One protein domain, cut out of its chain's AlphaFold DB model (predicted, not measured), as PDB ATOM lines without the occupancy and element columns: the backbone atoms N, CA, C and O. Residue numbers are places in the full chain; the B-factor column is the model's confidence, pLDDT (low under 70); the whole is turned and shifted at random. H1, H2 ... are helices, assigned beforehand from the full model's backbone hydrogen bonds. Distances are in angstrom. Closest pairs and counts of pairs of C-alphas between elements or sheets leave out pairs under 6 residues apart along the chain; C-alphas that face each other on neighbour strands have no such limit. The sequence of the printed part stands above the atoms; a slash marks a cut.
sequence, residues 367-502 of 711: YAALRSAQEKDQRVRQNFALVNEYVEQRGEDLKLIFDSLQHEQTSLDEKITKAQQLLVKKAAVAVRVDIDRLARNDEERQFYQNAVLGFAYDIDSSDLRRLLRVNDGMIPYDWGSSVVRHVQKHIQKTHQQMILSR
ATOM      1  N   TYR A 367     -11.946 204.118  48.966       90.19
ATOM      2  CA  TYR A 367     -13.373 204.451  48.881       90.19
ATOM      3  C   TYR A 367     -14.224 203.682  49.895       90.19
ATOM      4  O   TYR A 367     -15.242 204.193  50.352       90.19
ATOM      5  N   ALA A 368     -13.791 202.481  50.286       86.50
ATOM      6  CA  ALA A 368     -14.490 201.648  51.262       86.50
ATOM      7  C   ALA A 368     -14.562 202.289  52.661       86.50
ATOM      8  O   ALA A 368     -15.491 202.007  53.412       86.50
ATOM      9  N   ALA A 369     -13.613 203.165  53.008       88.06
ATOM     10  CA  ALA A 369     -13.612 203.884  54.283       88.06
ATOM     11  C   ALA A 369     -14.560 205.100  54.321       88.06
ATOM     12  O   ALA A 369     -14.770 205.669  55.394       88.06
ATOM     13  N   LEU A 370     -15.117 205.517  53.178       92.12
ATOM     14  CA  LEU A 370     -16.026 206.662  53.077       92.12
ATOM     15  C   LEU A 370     -17.465 206.219  53.361       92.12
ATOM     16  O   LEU A 370     -17.930 205.211  52.822       92.12
ATOM     17  N   ARG A 371     -18.167 206.962  54.225       87.25
ATOM     18  CA  ARG A 371     -19.445 206.527  54.813       87.25
ATOM     19  C   ARG A 371     -20.656 206.944  53.989       87.25
ATOM     20  O   ARG A 371     -21.693 206.296  54.099       87.25
ATOM     21  N   SER A 372     -20.544 208.000  53.184       93.50
ATOM     22  CA  SER A 372     -21.646 208.498  52.353       93.50
ATOM     23  C   SER A 372     -21.316 208.512  50.860       93.50
ATOM     24  O   SER A 372     -20.157 208.617  50.452       93.50
ATOM     25  N   ALA A 373     -22.359 208.448  50.030       92.81
ATOM     26  CA  ALA A 373     -22.240 208.586  48.580       92.81
ATOM     27  C   ALA A 373     -21.671 209.953  48.175       92.81
ATOM     28  O   ALA A 373     -20.860 210.037  47.262       92.81
ATOM     29  N   GLN A 374     -22.025 211.013  48.904       91.44
ATOM     30  CA  GLN A 374     -21.506 212.357  48.666       91.44
ATOM     31  C   GLN A 374     -19.993 212.448  48.929       91.44
ATOM     32  O   GLN A 374     -19.267 213.036  48.131       91.44
ATOM     33  N   GLU A 375     -19.496 211.826  50.004       92.00
ATOM     34  CA  GLU A 375     -18.053 211.758  50.289       92.00
ATOM     35  C   GLU A 375     -17.296 210.973  49.214       92.00
ATOM     36  O   GLU A 375     -16.197 211.366  48.813       92.00
ATOM     37  N   LYS A 376     -17.878 209.865  48.733       93.88
ATOM     38  CA  LYS A 376     -17.309 209.078  47.632       93.88
ATOM     39  C   LYS A 376     -17.262 209.889  46.340       93.88
ATOM     40  O   LYS A 376     -16.188 209.982  45.754       93.88
ATOM     41  N   ASP A 377     -18.364 210.537  45.955       91.69
ATOM     42  CA  ASP A 377     -18.445 211.391  44.761       91.69
ATOM     43  C   ASP A 377     -17.382 212.495  44.814       91.69
ATOM     44  O   ASP A 377     -16.591 212.653  43.882       91.69
ATOM     45  N   GLN A 378     -17.273 213.181  45.955       88.62
ATOM     46  CA  GLN A 378     -16.255 214.205  46.160       88.62
ATOM     47  C   GLN A 378     -14.833 213.640  46.046       88.62
ATOM     48  O   GLN A 378     -13.983 214.267  45.416       88.62
ATOM     49  N   ARG A 379     -14.549 212.452  46.605       90.62
ATOM     50  CA  ARG A 379     -13.216 211.833  46.505       90.62
ATOM     51  C   ARG A 379     -12.879 211.388  45.084       90.62
ATOM     52  O   ARG A 379     -11.724 211.500  44.680       90.62
ATOM     53  N   VAL A 380     -13.845 210.872  44.328       91.00
ATOM     54  CA  VAL A 380     -13.634 210.476  42.927       91.00
ATOM     55  C   VAL A 380     -13.300 211.695  42.079       91.00
ATOM     56  O   VAL A 380     -12.292 211.686  41.376       91.00
ATOM     57  N   ARG A 381     -14.083 212.770  42.207       87.81
ATOM     58  CA  ARG A 381     -13.837 214.032  41.496       87.81
ATOM     59  C   ARG A 381     -12.524 214.673  41.912       87.81
ATOM     60  O   ARG A 381     -11.780 215.128  41.053       87.81
ATOM     61  N   GLN A 382     -12.195 214.619  43.205       87.56
ATOM     62  CA  GLN A 382     -10.885 215.035  43.689       87.56
ATOM     63  C   GLN A 382      -9.777 214.266  42.968       87.56
ATOM     64  O   GLN A 382      -8.874 214.882  42.418       87.56
ATOM     65  N   ASN A 383      -9.852 212.934  42.914       89.31
ATOM     66  CA  ASN A 383      -8.836 212.147  42.222       89.31
ATOM     67  C   ASN A 383      -8.782 212.466  40.715       89.31
ATOM     68  O   ASN A 383      -7.689 212.513  40.169       89.31
ATOM     69  N   PHE A 384      -9.909 212.735  40.044       87.50
ATOM     70  CA  PHE A 384      -9.904 213.171  38.639       87.50
ATOM     71  C   PHE A 384      -9.235 214.530  38.425       87.50
ATOM     72  O   PHE A 384      -8.417 214.647  37.517       87.50
ATOM     73  N   ALA A 385      -9.513 215.522  39.270       84.88
ATOM     74  CA  ALA A 385      -8.841 216.818  39.197       84.88
ATOM     75  C   ALA A 385      -7.323 216.681  39.414       84.88
ATOM     76  O   ALA A 385      -6.544 217.250  38.658       84.88
ATOM     77  N   LEU A 386      -6.898 215.848  40.374       85.94
ATOM     78  CA  LEU A 386      -5.476 215.562  40.612       85.94
ATOM     79  C   LEU A 386      -4.811 214.830  39.444       85.94
ATOM     80  O   LEU A 386      -3.632 215.041  39.178       85.94
ATOM     81  N   VAL A 387      -5.547 213.961  38.746       86.12
ATOM     82  CA  VAL A 387      -5.047 213.318  37.525       86.12
ATOM     83  C   VAL A 387      -4.857 214.344  36.417       86.12
ATOM     84  O   VAL A 387      -3.832 214.289  35.748       86.12
ATOM     85  N   ASN A 388      -5.796 215.273  36.227       83.62
ATOM     86  CA  ASN A 388      -5.657 216.324  35.217       83.62
ATOM     87  C   ASN A 388      -4.436 217.210  35.504       83.62
ATOM     88  O   ASN A 388      -3.619 217.406  34.611       83.62
ATOM     89  N   GLU A 389      -4.242 217.628  36.756       81.62
ATOM     90  CA  GLU A 389      -3.055 218.391  37.169       81.62
ATOM     91  C   GLU A 389      -1.757 217.610  36.926       81.62
ATOM     92  O   GLU A 389      -0.792 218.129  36.369       81.62
ATOM     93  N   TYR A 390      -1.742 216.323  37.286       83.50
ATOM     94  CA  TYR A 390      -0.599 215.452  37.031       83.50
ATOM     95  C   TYR A 390      -0.306 215.316  35.528       83.50
ATOM     96  O   TYR A 390       0.849 215.334  35.111       83.50
ATOM     97  N   VAL A 391      -1.344 215.203  34.698       85.69
ATOM     98  CA  VAL A 391      -1.248 215.127  33.232       85.69
ATOM     99  C   VAL A 391      -0.697 216.427  32.635       85.69
ATOM    100  O   VAL A 391       0.187 216.375  31.777       85.69
ATOM    101  N   GLU A 392      -1.181 217.579  33.092       82.25
ATOM    102  CA  GLU A 392      -0.709 218.903  32.672       82.25
ATOM    103  C   GLU A 392       0.761 219.103  33.039       82.25
ATOM    104  O   GLU A 392       1.580 219.343  32.150       82.25
ATOM    105  N   GLN A 393       1.126 218.851  34.301       80.50
ATOM    106  CA  GLN A 393       2.505 218.957  34.778       80.50
ATOM    107  C   GLN A 393       3.467 218.064  33.977       80.50
ATOM    108  O   GLN A 393       4.583 218.464  33.646       80.50
ATOM    109  N   ARG A 394       3.045 216.844  33.618       85.12
ATOM    110  CA  ARG A 394       3.857 215.939  32.787       85.12
ATOM    111  C   ARG A 394       4.002 216.437  31.355       85.12
ATOM    112  O   ARG A 394       5.086 216.312  30.785       85.12
ATOM    113  N   GLY A 395       2.944 217.011  30.787       85.00
ATOM    114  CA  GLY A 395       3.001 217.667  29.483       85.00
ATOM    115  C   GLY A 395       3.952 218.865  29.479       85.00
ATOM    116  O   GLY A 395       4.727 219.032  28.539       85.00
ATOM    117  N   GLU A 396       3.953 219.652  30.552       79.44
ATOM    118  CA  GLU A 396       4.856 220.788  30.732       79.44
ATOM    119  C   GLU A 396       6.315 220.378  30.922       79.44
ATOM    120  O   GLU A 396       7.188 221.010  30.326       79.44
ATOM    121  N   ASP A 397       6.592 219.338  31.714       82.50
ATOM    122  CA  ASP A 397       7.937 218.766  31.867       82.50
ATOM    123  C   ASP A 397       8.513 218.370  30.496       82.50
ATOM    124  O   ASP A 397       9.661 218.675  30.170       82.50
ATOM    125  N   LEU A 398       7.699 217.695  29.678       84.81
ATOM    126  CA  LEU A 398       8.063 217.269  28.327       84.81
ATOM    127  C   LEU A 398       8.315 218.464  27.412       84.81
ATOM    128  O   LEU A 398       9.359 218.526  26.764       84.81
ATOM    129  N   LYS A 399       7.380 219.419  27.387       82.25
ATOM    130  CA  LYS A 399       7.503 220.642  26.591       82.25
ATOM    131  C   LYS A 399       8.788 221.393  26.938       82.25
ATOM    132  O   LYS A 399       9.536 221.745  26.040       82.25
ATOM    133  N   LEU A 400       9.096 221.544  28.227       78.88
ATOM    134  CA  LEU A 400      10.323 222.194  28.693       78.88
ATOM    135  C   LEU A 400      11.585 221.519  28.143       78.88
ATOM    136  O   LEU A 400      12.492 222.188  27.654       78.88
ATOM    137  N   ILE A 401      11.639 220.186  28.196       84.62
ATOM    138  CA  ILE A 401      12.776 219.424  27.673       84.62
ATOM    139  C   ILE A 401      12.913 219.634  26.161       84.62
ATOM    140  O   ILE A 401      14.015 219.911  25.684       84.62
ATOM    141  N   PHE A 402      11.819 219.546  25.403       83.94
ATOM    142  CA  PHE A 402      11.873 219.700  23.947       83.94
ATOM    143  C   PHE A 402      12.221 221.128  23.522       83.94
ATOM    144  O   PHE A 402      13.114 221.296  22.688       83.94
ATOM    145  N   ASP A 403      11.614 222.132  24.153       77.00
ATOM    146  CA  ASP A 403      11.887 223.548  23.895       77.00
ATOM    147  C   ASP A 403      13.360 223.879  24.203       77.00
ATOM    148  O   ASP A 403      14.030 224.541  23.406       77.00
ATOM    149  N   SER A 404      13.918 223.343  25.301       77.69
ATOM    150  CA  SER A 404      15.326 223.578  25.663       77.69
ATOM    151  C   SER A 404      16.319 223.011  24.637       77.69
ATOM    152  O   SER A 404      17.369 223.602  24.390       77.69
ATOM    153  N   LEU A 405      15.982 221.891  23.989       80.31
ATOM    154  CA  LEU A 405      16.846 221.219  23.012       80.31
ATOM    155  C   LEU A 405      16.650 221.717  21.575       80.31
ATOM    156  O   LEU A 405      17.539 221.554  20.733       80.31
ATOM    157  N   GLN A 406      15.500 222.317  21.263       75.69
ATOM    158  CA  GLN A 406      15.137 222.710  19.899       75.69
ATOM    159  C   GLN A 406      16.180 223.640  19.262       75.69
ATOM    160  O   GLN A 406      16.499 223.488  18.080       75.69
ATOM    161  N   HIS A 407      16.766 224.546  20.047       67.75
ATOM    162  CA  HIS A 407      17.719 225.558  19.579       67.75
ATOM    163  C   HIS A 407      19.187 225.130  19.600       67.75
ATOM    164  O   HIS A 407      20.040 225.873  19.109       67.75
ATOM    165  N   GLU A 408      19.506 223.953  20.136       75.75
ATOM    166  CA  GLU A 408      20.877 223.462  20.090       75.75
ATOM    167  C   GLU A 408      21.305 223.205  18.637       75.75
ATOM    168  O   GLU A 408      20.543 222.662  17.830       75.75
ATOM    169  N   GLN A 409      22.539 223.571  18.288       76.31
ATOM    170  CA  GLN A 409      23.124 223.271  16.975       76.31
ATOM    171  C   GLN A 409      23.682 221.839  16.949       76.31
ATOM    172  O   GLN A 409      24.876 221.619  16.773       76.31
ATOM    173  N   THR A 410      22.804 220.867  17.179       81.75
ATOM    174  CA  THR A 410      23.093 219.426  17.227       81.75
ATOM    175  C   THR A 410      22.200 218.671  16.245       81.75
ATOM    176  O   THR A 410      21.161 219.181  15.806       81.75
ATOM    177  N   SER A 411      22.606 217.457  15.869       85.00
ATOM    178  CA  SER A 411      21.806 216.609  14.977       85.00
ATOM    179  C   SER A 411      20.478 216.199  15.628       85.00
ATOM    180  O   SER A 411      20.350 216.165  16.854       85.00
ATOM    181  N   LEU A 412      19.469 215.849  14.820       83.44
ATOM    182  CA  LEU A 412      18.179 215.375  15.341       83.44
ATOM    183  C   LEU A 412      18.348 214.135  16.238       83.44
ATOM    184  O   LEU A 412      17.715 214.054  17.288       83.44
ATOM    185  N   ASP A 413      19.232 213.205  15.873       85.31
ATOM    186  CA  ASP A 413      19.499 211.999  16.669       85.31
ATOM    187  C   ASP A 413      20.162 212.319  18.016       85.31
ATOM    188  O   ASP A 413      19.815 211.718  19.039       85.31
ATOM    189  N   GLU A 414      21.067 213.299  18.051       87.25
ATOM    190  CA  GLU A 414      21.641 213.805  19.302       87.25
ATOM    191  C   GLU A 414      20.572 214.472  20.168       87.25
ATOM    192  O   GLU A 414      20.509 214.193  21.365       87.25
ATOM    193  N   LYS A 415      19.684 215.286  19.583       88.06
ATOM    194  CA  LYS A 415      18.565 215.908  20.311       88.06
ATOM    195  C   LYS A 415      17.607 214.873  20.884       88.06
ATOM    196  O   LYS A 415      17.233 214.977  22.047       88.06
ATOM    197  N   ILE A 416      17.243 213.848  20.112       87.94
ATOM    198  CA  ILE A 416      16.391 212.745  20.587       87.94
ATOM    199  C   ILE A 416      17.078 211.999  21.736       87.94
ATOM    200  O   ILE A 416      16.447 211.711  22.753       87.94
ATOM    201  N   THR A 417      18.375 211.718  21.605       88.62
ATOM    202  CA  THR A 417      19.150 211.023  22.643       88.62
ATOM    203  C   THR A 417      19.245 211.856  23.922       88.62
ATOM    204  O   THR A 417      19.005 211.334  25.012       88.62
ATOM    205  N   LYS A 418      19.518 213.162  23.810       89.94
ATOM    206  CA  LYS A 418      19.513 214.091  24.947       89.94
ATOM    207  C   LYS A 418      18.134 214.193  25.594       89.94
ATOM    208  O   LYS A 418      18.037 214.112  26.816       89.94
ATOM    209  N   ALA A 419      17.066 214.295  24.802       89.06
ATOM    210  CA  ALA A 419      15.699 214.327  25.315       89.06
ATOM    211  C   ALA A 419      15.386 213.063  26.128       89.06
ATOM    212  O   ALA A 419      14.873 213.157  27.241       89.06
ATOM    213  N   GLN A 420      15.770 211.886  25.619       89.50
ATOM    214  CA  GLN A 420      15.618 210.614  26.328       89.50
ATOM    215  C   GLN A 420      16.367 210.618  27.671       89.50
ATOM    216  O   GLN A 420      15.799 210.236  28.691       89.50
ATOM    217  N   GLN A 421      17.619 211.082  27.696       89.38
ATOM    218  CA  GLN A 421      18.425 211.158  28.922       89.38
ATOM    219  C   GLN A 421      17.821 212.114  29.962       89.38
ATOM    220  O   GLN A 421      17.733 211.768  31.143       89.38
ATOM    221  N   LEU A 422      17.371 213.295  29.531       89.62
ATOM    222  CA  LEU A 422      16.728 214.276  30.408       89.62
ATOM    223  C   LEU A 422      15.404 213.746  30.968       89.62
ATOM    224  O   LEU A 422      15.149 213.883  32.167       89.62
ATOM    225  N   LEU A 423      14.604 213.067  30.141       89.31
ATOM    226  CA  LEU A 423      13.353 212.445  30.574       89.31
ATOM    227  C   LEU A 423      13.579 211.323  31.578       89.31
ATOM    228  O   LEU A 423      12.898 211.284  32.599       89.31
ATOM    229  N   VAL A 424      14.562 210.453  31.345       89.88
ATOM    230  CA  VAL A 424      14.954 209.408  32.302       89.88
ATOM    231  C   VAL A 424      15.357 210.027  33.636       89.88
ATOM    232  O   VAL A 424      14.899 209.572  34.681       89.88
ATOM    233  N   LYS A 425      16.187 211.076  33.620       88.88
ATOM    234  CA  LYS A 425      16.625 211.767  34.841       88.88
ATOM    235  C   LYS A 425      15.429 212.343  35.605       88.88
ATOM    236  O   LYS A 425      15.331 212.161  36.816       88.88
ATOM    237  N   LYS A 426      14.496 212.995  34.906       86.19
ATOM    238  CA  LYS A 426      13.281 213.561  35.509       86.19
ATOM    239  C   LYS A 426      12.351 212.471  36.050       86.19
ATOM    240  O   LYS A 426      11.864 212.584  37.175       86.19
ATOM    241  N   ALA A 427      12.167 211.392  35.293       88.38
ATOM    242  CA  ALA A 427      11.390 210.228  35.692       88.38
ATOM    243  C   ALA A 427      11.967 209.573  36.952       88.38
ATOM    244  O   ALA A 427      11.229 209.340  37.903       88.38
ATOM    245  N   ALA A 428      13.284 209.355  36.998       87.75
ATOM    246  CA  ALA A 428      13.997 208.788  38.141       87.75
ATOM    247  C   ALA A 428      13.793 209.620  39.420       87.75
ATOM    248  O   ALA A 428      13.492 209.067  40.477       87.75
ATOM    249  N   VAL A 429      13.860 210.955  39.317       85.50
ATOM    250  CA  VAL A 429      13.551 211.866  40.434       85.50
ATOM    251  C   VAL A 429      12.089 211.736  40.866       85.50
ATOM    252  O   VAL A 429      11.814 211.612  42.060       85.50
ATOM    253  N   ALA A 430      11.153 211.722  39.913       80.62
ATOM    254  CA  ALA A 430       9.726 211.610  40.199       80.62
ATOM    255  C   ALA A 430       9.366 210.303  40.924       80.62
ATOM    256  O   ALA A 430       8.577 210.319  41.869       80.62
ATOM    257  N   VAL A 431       9.976 209.184  40.523       84.00
ATOM    258  CA  VAL A 431       9.754 207.865  41.137       84.00
ATOM    259  C   VAL A 431      10.708 207.573  42.304       84.00
ATOM    260  O   VAL A 431      10.607 206.517  42.923       84.00
ATOM    261  N   ARG A 432      11.601 208.517  42.644       85.94
ATOM    262  CA  ARG A 432      12.599 208.432  43.728       85.94
ATOM    263  C   ARG A 432      13.541 207.227  43.608       85.94
ATOM    264  O   ARG A 432      13.840 206.563  44.600       85.94
ATOM    265  N   VAL A 433      14.017 206.962  42.397       87.44
ATOM    266  CA  VAL A 433      14.938 205.863  42.082       87.44
ATOM    267  C   VAL A 433      16.295 206.414  41.657       87.44
ATOM    268  O   VAL A 433      16.375 207.325  40.839       87.44
ATOM    269  N   ASP A 434      17.368 205.824  42.180       88.75
ATOM    270  CA  ASP A 434      18.738 206.062  41.726       88.75
ATOM    271  C   ASP A 434      19.161 204.914  40.795       88.75
ATOM    272  O   ASP A 434      19.520 203.826  41.246       88.75
ATOM    273  N   ILE A 435      19.058 205.145  39.482       87.88
ATOM    274  CA  ILE A 435      19.362 204.132  38.459       87.88
ATOM    275  C   ILE A 435      20.839 203.732  38.506       87.88
ATOM    276  O   ILE A 435      21.149 202.554  38.331       87.88
ATOM    277  N   ASP A 436      21.739 204.682  38.775       86.62
ATOM    278  CA  ASP A 436      23.183 204.436  38.802       86.62
ATOM    279  C   ASP A 436      23.581 203.502  39.949       86.62
ATOM    280  O   ASP A 436      24.543 202.748  39.824       86.62
ATOM    281  N   ARG A 437      22.818 203.502  41.047       88.06
ATOM    282  CA  ARG A 437      22.998 202.546  42.151       88.06
ATOM    283  C   ARG A 437      22.388 201.172  41.892       88.06
ATOM    284  O   ARG A 437      22.849 200.197  42.482       88.06
ATOM    285  N   LEU A 438      21.327 201.092  41.089       86.00
ATOM    286  CA  LEU A 438      20.597 199.843  40.854       86.00
ATOM    287  C   LEU A 438      21.185 199.012  39.715       86.00
ATOM    288  O   LEU A 438      21.214 197.786  39.818       86.00
ATOM    289  N   ALA A 439      21.622 199.662  38.639       87.88
ATOM    290  CA  ALA A 439      22.101 198.989  37.442       87.88
ATOM    291  C   ALA A 439      23.547 198.501  37.604       87.88
ATOM    292  O   ALA A 439      24.458 199.295  37.829       87.88
ATOM    293  N   ARG A 440      23.771 197.196  37.433       89.50
ATOM    294  CA  ARG A 440      25.103 196.566  37.502       89.50
ATOM    295  C   ARG A 440      25.765 196.413  36.135       89.50
ATOM    296  O   ARG A 440      26.963 196.153  36.062       89.50
ATOM    297  N   ASN A 441      24.987 196.536  35.067       92.44
ATOM    298  CA  ASN A 441      25.415 196.450  33.675       92.44
ATOM    299  C   ASN A 441      24.485 197.300  32.781       92.44
ATOM    300  O   ASN A 441      23.502 197.875  33.260       92.44
ATOM    301  N   ASP A 442      24.800 197.383  31.488       88.44
ATOM    302  CA  ASP A 442      24.058 198.217  30.534       88.44
ATOM    303  C   ASP A 442      22.641 197.698  30.241       88.44
ATOM    304  O   ASP A 442      21.724 198.501  30.058       88.44
ATOM    305  N   GLU A 443      22.426 196.378  30.260       89.50
ATOM    306  CA  GLU A 443      21.099 195.773  30.059       89.50
ATOM    307  C   GLU A 443      20.144 196.142  31.204       89.50
ATOM    308  O   GLU A 443      19.023 196.603  30.971       89.50
ATOM    309  N   GLU A 444      20.605 196.020  32.452       89.12
ATOM    310  CA  GLU A 444      19.862 196.449  33.637       89.12
ATOM    311  C   GLU A 444      19.621 197.961  33.620       89.12
ATOM    312  O   GLU A 444      18.520 198.414  33.931       89.12
ATOM    313  N   ARG A 445      20.620 198.757  33.213       90.12
ATOM    314  CA  ARG A 445      20.470 200.210  33.071       90.12
ATOM    315  C   ARG A 445      19.347 200.535  32.093       90.12
ATOM    316  O   ARG A 445      18.462 201.313  32.440       90.12
ATOM    317  N   GLN A 446      19.333 199.915  30.917       88.56
ATOM    318  CA  GLN A 446      18.288 200.127  29.917       88.56
ATOM    319  C   GLN A 446      16.907 199.676  30.416       88.56
ATOM    320  O   GLN A 446      15.913 200.373  30.195       88.56
ATOM    321  N   PHE A 447      16.836 198.550  31.134       89.62
ATOM    322  CA  PHE A 447      15.606 198.087  31.776       89.62
ATOM    323  C   PHE A 447      15.067 199.123  32.772       89.62
ATOM    324  O   PHE A 447      13.912 199.534  32.656       89.62
ATOM    325  N   TYR A 448      15.898 199.604  33.704       90.19
ATOM    326  CA  TYR A 448      15.477 200.600  34.692       90.19
ATOM    327  C   TYR A 448      15.107 201.938  34.051       90.19
ATOM    328  O   TYR A 448      14.131 202.551  34.471       90.19
ATOM    329  N   GLN A 449      15.822 202.374  33.011       90.75
ATOM    330  CA  GLN A 449      15.480 203.582  32.253       90.75
ATOM    331  C   GLN A 449      14.082 203.488  31.633       90.75
ATOM    332  O   GLN A 449      13.268 204.393  31.815       90.75
ATOM    333  N   ASN A 450      13.776 202.382  30.949       89.75
ATOM    334  CA  ASN A 450      12.444 202.158  30.388       89.75
ATOM    335  C   ASN A 450      11.381 202.022  31.483       89.75
ATOM    336  O   ASN A 450      10.288 202.559  31.331       89.75
ATOM    337  N   ALA A 451      11.698 201.360  32.598       90.06
ATOM    338  CA  ALA A 451      10.774 201.222  33.717       90.06
ATOM    339  C   ALA A 451      10.414 202.587  34.321       90.06
ATOM    340  O   ALA A 451       9.232 202.878  34.483       90.06
ATOM    341  N   VAL A 452      11.394 203.453  34.615       91.31
ATOM    342  CA  VAL A 452      11.093 204.779  35.180       91.31
ATOM    343  C   VAL A 452      10.317 205.653  34.196       91.31
ATOM    344  O   VAL A 452       9.397 206.348  34.620       91.31
ATOM    345  N   LEU A 453      10.631 205.589  32.894       89.94
ATOM    346  CA  LEU A 453       9.878 206.298  31.856       89.94
ATOM    347  C   LEU A 453       8.427 205.811  31.796       89.94
ATOM    348  O   LEU A 453       7.516 206.636  31.831       89.94
ATOM    349  N   GLY A 454       8.216 204.493  31.809       89.00
ATOM    350  CA  GLY A 454       6.885 203.892  31.839       89.00
ATOM    351  C   GLY A 454       6.097 204.299  33.085       89.00
ATOM    352  O   GLY A 454       4.943 204.697  32.987       89.00
ATOM    353  N   PHE A 455       6.722 204.303  34.264       85.50
ATOM    354  CA  PHE A 455       6.048 204.719  35.500       85.50
ATOM    355  C   PHE A 455       5.715 206.216  35.545       85.50
ATOM    356  O   PHE A 455       4.643 206.589  36.018       85.50
ATOM    357  N   ALA A 456       6.628 207.086  35.109       85.62
ATOM    358  CA  ALA A 456       6.448 208.531  35.231       85.62
ATOM    359  C   ALA A 456       5.601 209.129  34.097       85.62
ATOM    360  O   ALA A 456       4.826 210.055  34.348       85.62
ATOM    361  N   TYR A 457       5.759 208.609  32.877       87.38
ATOM    362  CA  TYR A 457       5.226 209.191  31.645       87.38
ATOM    363  C   TYR A 457       4.389 208.211  30.796       87.38
ATOM    364  O   TYR A 457       3.859 208.630  29.775       87.38
ATOM    365  N   ASP A 458       4.241 206.941  31.195       87.69
ATOM    366  CA  ASP A 458       3.517 205.901  30.431       87.69
ATOM    367  C   ASP A 458       4.010 205.776  28.973       87.69
ATOM    368  O   ASP A 458       3.229 205.606  28.039       87.69
ATOM    369  N   ILE A 459       5.331 205.921  28.785       88.62
ATOM    370  CA  ILE A 459       6.036 205.787  27.501       88.62
ATOM    371  C   ILE A 459       7.323 204.991  27.659       88.62
ATOM    372  O   ILE A 459       7.936 204.980  28.728       88.62
ATOM    373  N   ASP A 460       7.785 204.402  26.560       85.94
ATOM    374  CA  ASP A 460       9.112 203.805  26.473       85.94
ATOM    375  C   ASP A 460      10.032 204.530  25.471       85.94
ATOM    376  O   ASP A 460       9.660 205.473  24.763       85.94
ATOM    377  N   SER A 461      11.291 204.089  25.422       83.56
ATOM    378  CA  SER A 461      12.300 204.662  24.527       83.56
ATOM    379  C   SER A 461      11.975 204.474  23.036       83.56
ATOM    380  O   SER A 461      12.429 205.262  22.201       83.56
ATOM    381  N   SER A 462      11.220 203.432  22.679       85.31
ATOM    382  CA  SER A 462      10.815 203.151  21.301       85.31
ATOM    383  C   SER A 462       9.699 204.095  20.847       85.31
ATOM    384  O   SER A 462       9.780 204.648  19.745       85.31
ATOM    385  N   ASP A 463       8.733 204.377  21.725       85.81
ATOM    386  CA  ASP A 463       7.682 205.366  21.511       85.81
ATOM    387  C   ASP A 463       8.270 206.758  21.323       85.81
ATOM    388  O   ASP A 463       7.926 207.441  20.358       85.81
ATOM    389  N   LEU A 464       9.220 207.150  22.176       85.81
ATOM    390  CA  LEU A 464       9.884 208.446  22.076       85.81
ATOM    391  C   LEU A 464      10.560 208.627  20.706       85.81
ATOM    392  O   LEU A 464      10.321 209.618  20.015       85.81
ATOM    393  N   ARG A 465      11.353 207.641  20.263       85.50
ATOM    394  CA  ARG A 465      12.017 207.681  18.947       85.50
ATOM    395  C   ARG A 465      11.019 207.703  17.798       85.50
ATOM    396  O   ARG A 465      11.243 208.401  16.816       85.50
ATOM    397  N   ARG A 466       9.932 206.940  17.895       87.75
ATOM    398  CA  ARG A 466       8.883 206.900  16.869       87.75
ATOM    399  C   ARG A 466       8.148 208.237  16.759       87.75
ATOM    400  O   ARG A 466       7.874 208.674  15.646       87.75
ATOM    401  N   LEU A 467       7.835 208.869  17.887       86.75
ATOM    402  CA  LEU A 467       7.036 210.096  17.966       86.75
ATOM    403  C   LEU A 467       7.839 211.379  17.691       86.75
ATOM    404  O   LEU A 467       7.236 212.383  17.319       86.75
ATOM    405  N   LEU A 468       9.167 211.356  17.862       84.94
ATOM    406  CA  LEU A 468      10.058 212.500  17.604       84.94
ATOM    407  C   LEU A 468      10.699 212.509  16.210       84.94
ATOM    408  O   LEU A 468      11.404 213.465  15.879       84.94
ATOM    409  N   ARG A 469      10.492 211.461  15.403       76.75
ATOM    410  CA  ARG A 469      11.002 211.402  14.027       76.75
ATOM    411  C   ARG A 469      10.379 212.502  13.172       76.75
ATOM    412  O   ARG A 469       9.170 212.710  13.201       76.75
ATOM    413  N   VAL A 470      11.218 213.153  12.373       74.94
ATOM    414  CA  VAL A 470      10.817 214.185  11.413       74.94
ATOM    415  C   VAL A 470      11.262 213.751  10.021       74.94
ATOM    416  O   VAL A 470      12.402 213.323   9.854       74.94
ATOM    417  N   ASN A 471      10.369 213.838   9.033       60.88
ATOM    418  CA  ASN A 471      10.616 213.299   7.691       60.88
ATOM    419  C   ASN A 471      11.562 214.169   6.838       60.88
ATOM    420  O   ASN A 471      12.262 213.622   5.994       60.88
ATOM    421  N   ASP A 472      11.646 215.480   7.103       62.53
ATOM    422  CA  ASP A 472      12.307 216.447   6.203       62.53
ATOM    423  C   ASP A 472      13.554 217.131   6.807       62.53
ATOM    424  O   ASP A 472      14.019 218.152   6.304       62.53
ATOM    425  N   GLY A 473      14.097 216.619   7.921       61.50
ATOM    426  CA  GLY A 473      15.307 217.148   8.584       61.50
ATOM    427  C   GLY A 473      15.163 218.521   9.270       61.50
ATOM    428  O   GLY A 473      15.955 218.853  10.151       61.50
ATOM    429  N   MET A 474      14.137 219.300   8.923       62.91
ATOM    430  CA  MET A 474      13.761 220.553   9.581       62.91
ATOM    431  C   MET A 474      12.930 220.263  10.831       62.91
ATOM    432  O   MET A 474      11.810 219.774  10.727       62.91
ATOM    433  N   ILE A 475      13.460 220.576  12.013       69.25
ATOM    434  CA  ILE A 475      12.735 220.409  13.281       69.25
ATOM    435  C   ILE A 475      11.564 221.404  13.308       69.25
ATOM    436  O   ILE A 475      11.816 222.610  13.249       69.25
ATOM    437  N   PRO A 476      10.303 220.938  13.373       66.69
ATOM    438  CA  PRO A 476       9.156 221.829  13.344       66.69
ATOM    439  C   PRO A 476       9.097 222.685  14.610       66.69
ATOM    440  O   PRO A 476       9.710 222.363  15.633       66.69
ATOM    441  N   TYR A 477       8.324 223.773  14.533       62.72
ATOM    442  CA  TYR A 477       8.078 224.653  15.675       62.72
ATOM    443  C   TYR A 477       7.569 223.847  16.879       62.72
ATOM    444  O   TYR A 477       8.054 224.017  17.984       62.72
ATOM    445  N   ASP A 478       6.658 222.903  16.664       68.75
ATOM    446  CA  ASP A 478       6.005 222.115  17.707       68.75
ATOM    447  C   ASP A 478       6.674 220.748  17.955       68.75
ATOM    448  O   ASP A 478       6.012 219.779  18.337       68.75
ATOM    449  N   TRP A 479       7.984 220.626  17.716       80.88
ATOM    450  CA  TRP A 479       8.700 219.367  17.931       80.88
ATOM    451  C   TRP A 479       8.503 218.842  19.362       80.88
ATOM    452  O   TRP A 479       8.699 219.556  20.337       80.88
ATOM    453  N   GLY A 480       8.076 217.581  19.486       84.31
ATOM    454  CA  GLY A 480       7.698 216.981  20.771       84.31
ATOM    455  C   GLY A 480       6.201 217.027  21.099       84.31
ATOM    456  O   GLY A 480       5.759 216.265  21.961       84.31
ATOM    457  N   SER A 481       5.380 217.796  20.368       82.88
ATOM    458  CA  SER A 481       3.921 217.890  20.588       82.88
ATOM    459  C   SER A 481       3.209 216.533  20.520       82.88
ATOM    460  O   SER A 481       2.265 216.260  21.266       82.88
ATOM    461  N   SER A 482       3.672 215.637  19.646       85.38
ATOM    462  CA  SER A 482       3.158 214.268  19.528       85.38
ATOM    463  C   SER A 482       3.467 213.410  20.755       85.38
ATOM    464  O   SER A 482       2.619 212.615  21.155       85.38
ATOM    465  N   VAL A 483       4.635 213.594  21.381       88.56
ATOM    466  CA  VAL A 483       4.987 212.916  22.639       88.56
ATOM    467  C   VAL A 483       4.126 213.452  23.774       88.56
ATOM    468  O   VAL A 483       3.513 212.662  24.483       88.56
ATOM    469  N   VAL A 484       4.015 214.780  23.895       87.62
ATOM    470  CA  VAL A 484       3.175 215.443  24.906       87.62
ATOM    471  C   VAL A 484       1.740 214.914  24.845       87.62
ATOM    472  O   VAL A 484       1.238 214.387  25.835       87.62
ATOM    473  N   ARG A 485       1.104 214.948  23.665       86.69
ATOM    474  CA  ARG A 485      -0.273 214.452  23.483       86.69
ATOM    475  C   ARG A 485      -0.418 212.966  23.804       86.69
ATOM    476  O   ARG A 485      -1.429 212.557  24.375       86.69
ATOM    477  N   HIS A 486       0.561 212.155  23.406       89.00
ATOM    478  CA  HIS A 486       0.542 210.720  23.665       89.00
ATOM    479  C   HIS A 486       0.591 210.431  25.170       89.00
ATOM    480  O   HIS A 486      -0.305 209.763  25.685       89.00
ATOM    481  N   VAL A 487       1.564 211.016  25.873       89.19
ATOM    482  CA  VAL A 487       1.744 210.892  27.326       89.19
ATOM    483  C   VAL A 487       0.500 211.358  28.073       89.19
ATOM    484  O   VAL A 487      -0.029 210.625  28.907       89.19
ATOM    485  N   GLN A 488      -0.013 212.547  27.743       88.69
ATOM    486  CA  GLN A 488      -1.179 213.107  28.422       88.69
ATOM    487  C   GLN A 488      -2.392 212.176  28.322       88.69
ATOM    488  O   GLN A 488      -3.021 211.854  29.329       88.69
ATOM    489  N   LYS A 489      -2.675 211.667  27.115       89.44
ATOM    490  CA  LYS A 489      -3.787 210.741  26.871       89.44
ATOM    491  C   LYS A 489      -3.617 209.412  27.612       89.44
ATOM    492  O   LYS A 489      -4.596 208.879  28.137       89.44
ATOM    493  N   HIS A 490      -2.407 208.859  27.615       89.12
ATOM    494  CA  HIS A 490      -2.110 207.569  28.234       89.12
ATOM    495  C   HIS A 490      -2.207 207.639  29.760       89.12
ATOM    496  O   HIS A 490      -3.016 206.919  30.346       89.12
ATOM    497  N   ILE A 491      -1.521 208.601  30.386       87.75
ATOM    498  CA  ILE A 491      -1.606 208.841  31.832       87.75
ATOM    499  C   ILE A 491      -3.059 209.061  32.257       87.75
ATOM    500  O   ILE A 491      -3.508 208.423  33.215       87.75
ATOM    501  N   GLN A 492      -3.794 209.926  31.547       87.56
ATOM    502  CA  GLN A 492      -5.187 210.230  31.869       87.56
ATOM    503  C   GLN A 492      -6.043 208.960  31.847       87.56
ATOM    504  O   GLN A 492      -6.730 208.664  32.824       87.56
ATOM    505  N   LYS A 493      -5.947 208.162  30.776       87.88
ATOM    506  CA  LYS A 493      -6.691 206.904  30.639       87.88
ATOM    507  C   LYS A 493      -6.337 205.911  31.748       87.88
ATOM    508  O   LYS A 493      -7.241 205.393  32.402       87.88
ATOM    509  N   THR A 494      -5.050 205.652  31.967       87.19
ATOM    510  CA  THR A 494      -4.558 204.671  32.944       87.19
ATOM    511  C   THR A 494      -5.026 205.021  34.360       87.19
ATOM    512  O   THR A 494      -5.582 204.180  35.073       87.19
ATOM    513  N   HIS A 495      -4.896 206.287  34.761       86.75
ATOM    514  CA  HIS A 495      -5.290 206.719  36.101       86.75
ATOM    515  C   HIS A 495      -6.808 206.799  36.279       86.75
ATOM    516  O   HIS A 495      -7.314 206.397  37.329       86.75
ATOM    517  N   GLN A 496      -7.555 207.245  35.264       88.38
ATOM    518  CA  GLN A 496      -9.017 207.221  35.312       88.38
ATOM    519  C   GLN A 496      -9.545 205.787  35.448       88.38
ATOM    520  O   GLN A 496     -10.414 205.533  36.279       88.38
ATOM    521  N   GLN A 497      -8.980 204.824  34.714       88.25
ATOM    522  CA  GLN A 497      -9.341 203.409  34.849       88.25
ATOM    523  C   GLN A 497      -9.037 202.862  36.250       88.25
ATOM    524  O   GLN A 497      -9.861 202.153  36.832       88.25
ATOM    525  N   MET A 498      -7.893 203.224  36.835       88.06
ATOM    526  CA  MET A 498      -7.543 202.843  38.206       88.06
ATOM    527  C   MET A 498      -8.511 203.429  39.249       88.06
ATOM    528  O   MET A 498      -8.866 202.741  40.206       88.06
ATOM    529  N   ILE A 499      -8.941 204.680  39.073       89.62
ATOM    530  CA  ILE A 499      -9.938 205.331  39.936       89.62
ATOM    531  C   ILE A 499     -11.270 204.585  39.856       89.62
ATOM    532  O   ILE A 499     -11.827 204.193  40.882       89.62
ATOM    533  N   LEU A 500     -11.755 204.365  38.634       90.19
ATOM    534  CA  LEU A 500     -13.082 203.816  38.379       90.19
ATOM    535  C   LEU A 500     -13.190 202.341  38.787       90.19
ATOM    536  O   LEU A 500     -14.153 201.963  39.443       90.19
ATOM    537  N   SER A 501     -12.176 201.523  38.489       87.69
ATOM    538  CA  SER A 501     -12.165 200.075  38.783       87.69
ATOM    539  C   SER A 501     -12.240 199.711  40.273       87.69
ATOM    540  O   SER A 501     -12.463 198.550  40.608       87.69
ATOM    541  N   ARG A 502     -12.061 200.679  41.179       89.62
ATOM    542  CA  ARG A 502     -12.141 200.482  42.637       89.62
ATOM    543  C   ARG A 502     -13.517 200.784  43.232       89.62
ATOM    544  O   ARG A 502     -13.664 200.760  44.454       89.62
TER     545      ARG A 502
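AT A GLANCE: This is residues 367 to 502 of the 711 residues of the protein "Nucleoid-associated protein" of Candidatus Woesearchaeota archaeon (UniProt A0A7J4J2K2). Long helices H1 and H6 lie side by side; at one end H1 folds back into H2, which H4 crosses. All helix, the printed part has 136 residues with six named helices, H1 to H6. It is loose, with a radius of gyration of the C-alphas of 17.6 A, spanning 59 by 39 by 20 A.

HOW THE PARTS SIT: H1, residues 373 to 406, and H2, residues 412 to 431, form a hairpin. H4, residues 442 to 457, touches H2's residues 423 to 431 alone at 72 degrees, only just about perpendicular. H3, residues 435 to 438, touches H4; H5, residues 461 to 468, touches H2. H6, residues 481 to 500, touches H1 at a shallow tilt of 19 degrees, closest C-alphas Gly 395 and Val 484, 5.1 A. Every helix O i to N i+4 pair is within hydrogen-bond range.

IN THESE COORDINATES: H1, 49.2 A long, begins at C-alpha 373 (-22.240, 208.586, 48.580); H6 ends at C-alpha 500 (-13.082, 203.816, 38.379).

THE WHOLE: The link H5 to H6 is long, and 9 printed residues have a pLDDT under 70, namely residue 407 and residues 471 to 478.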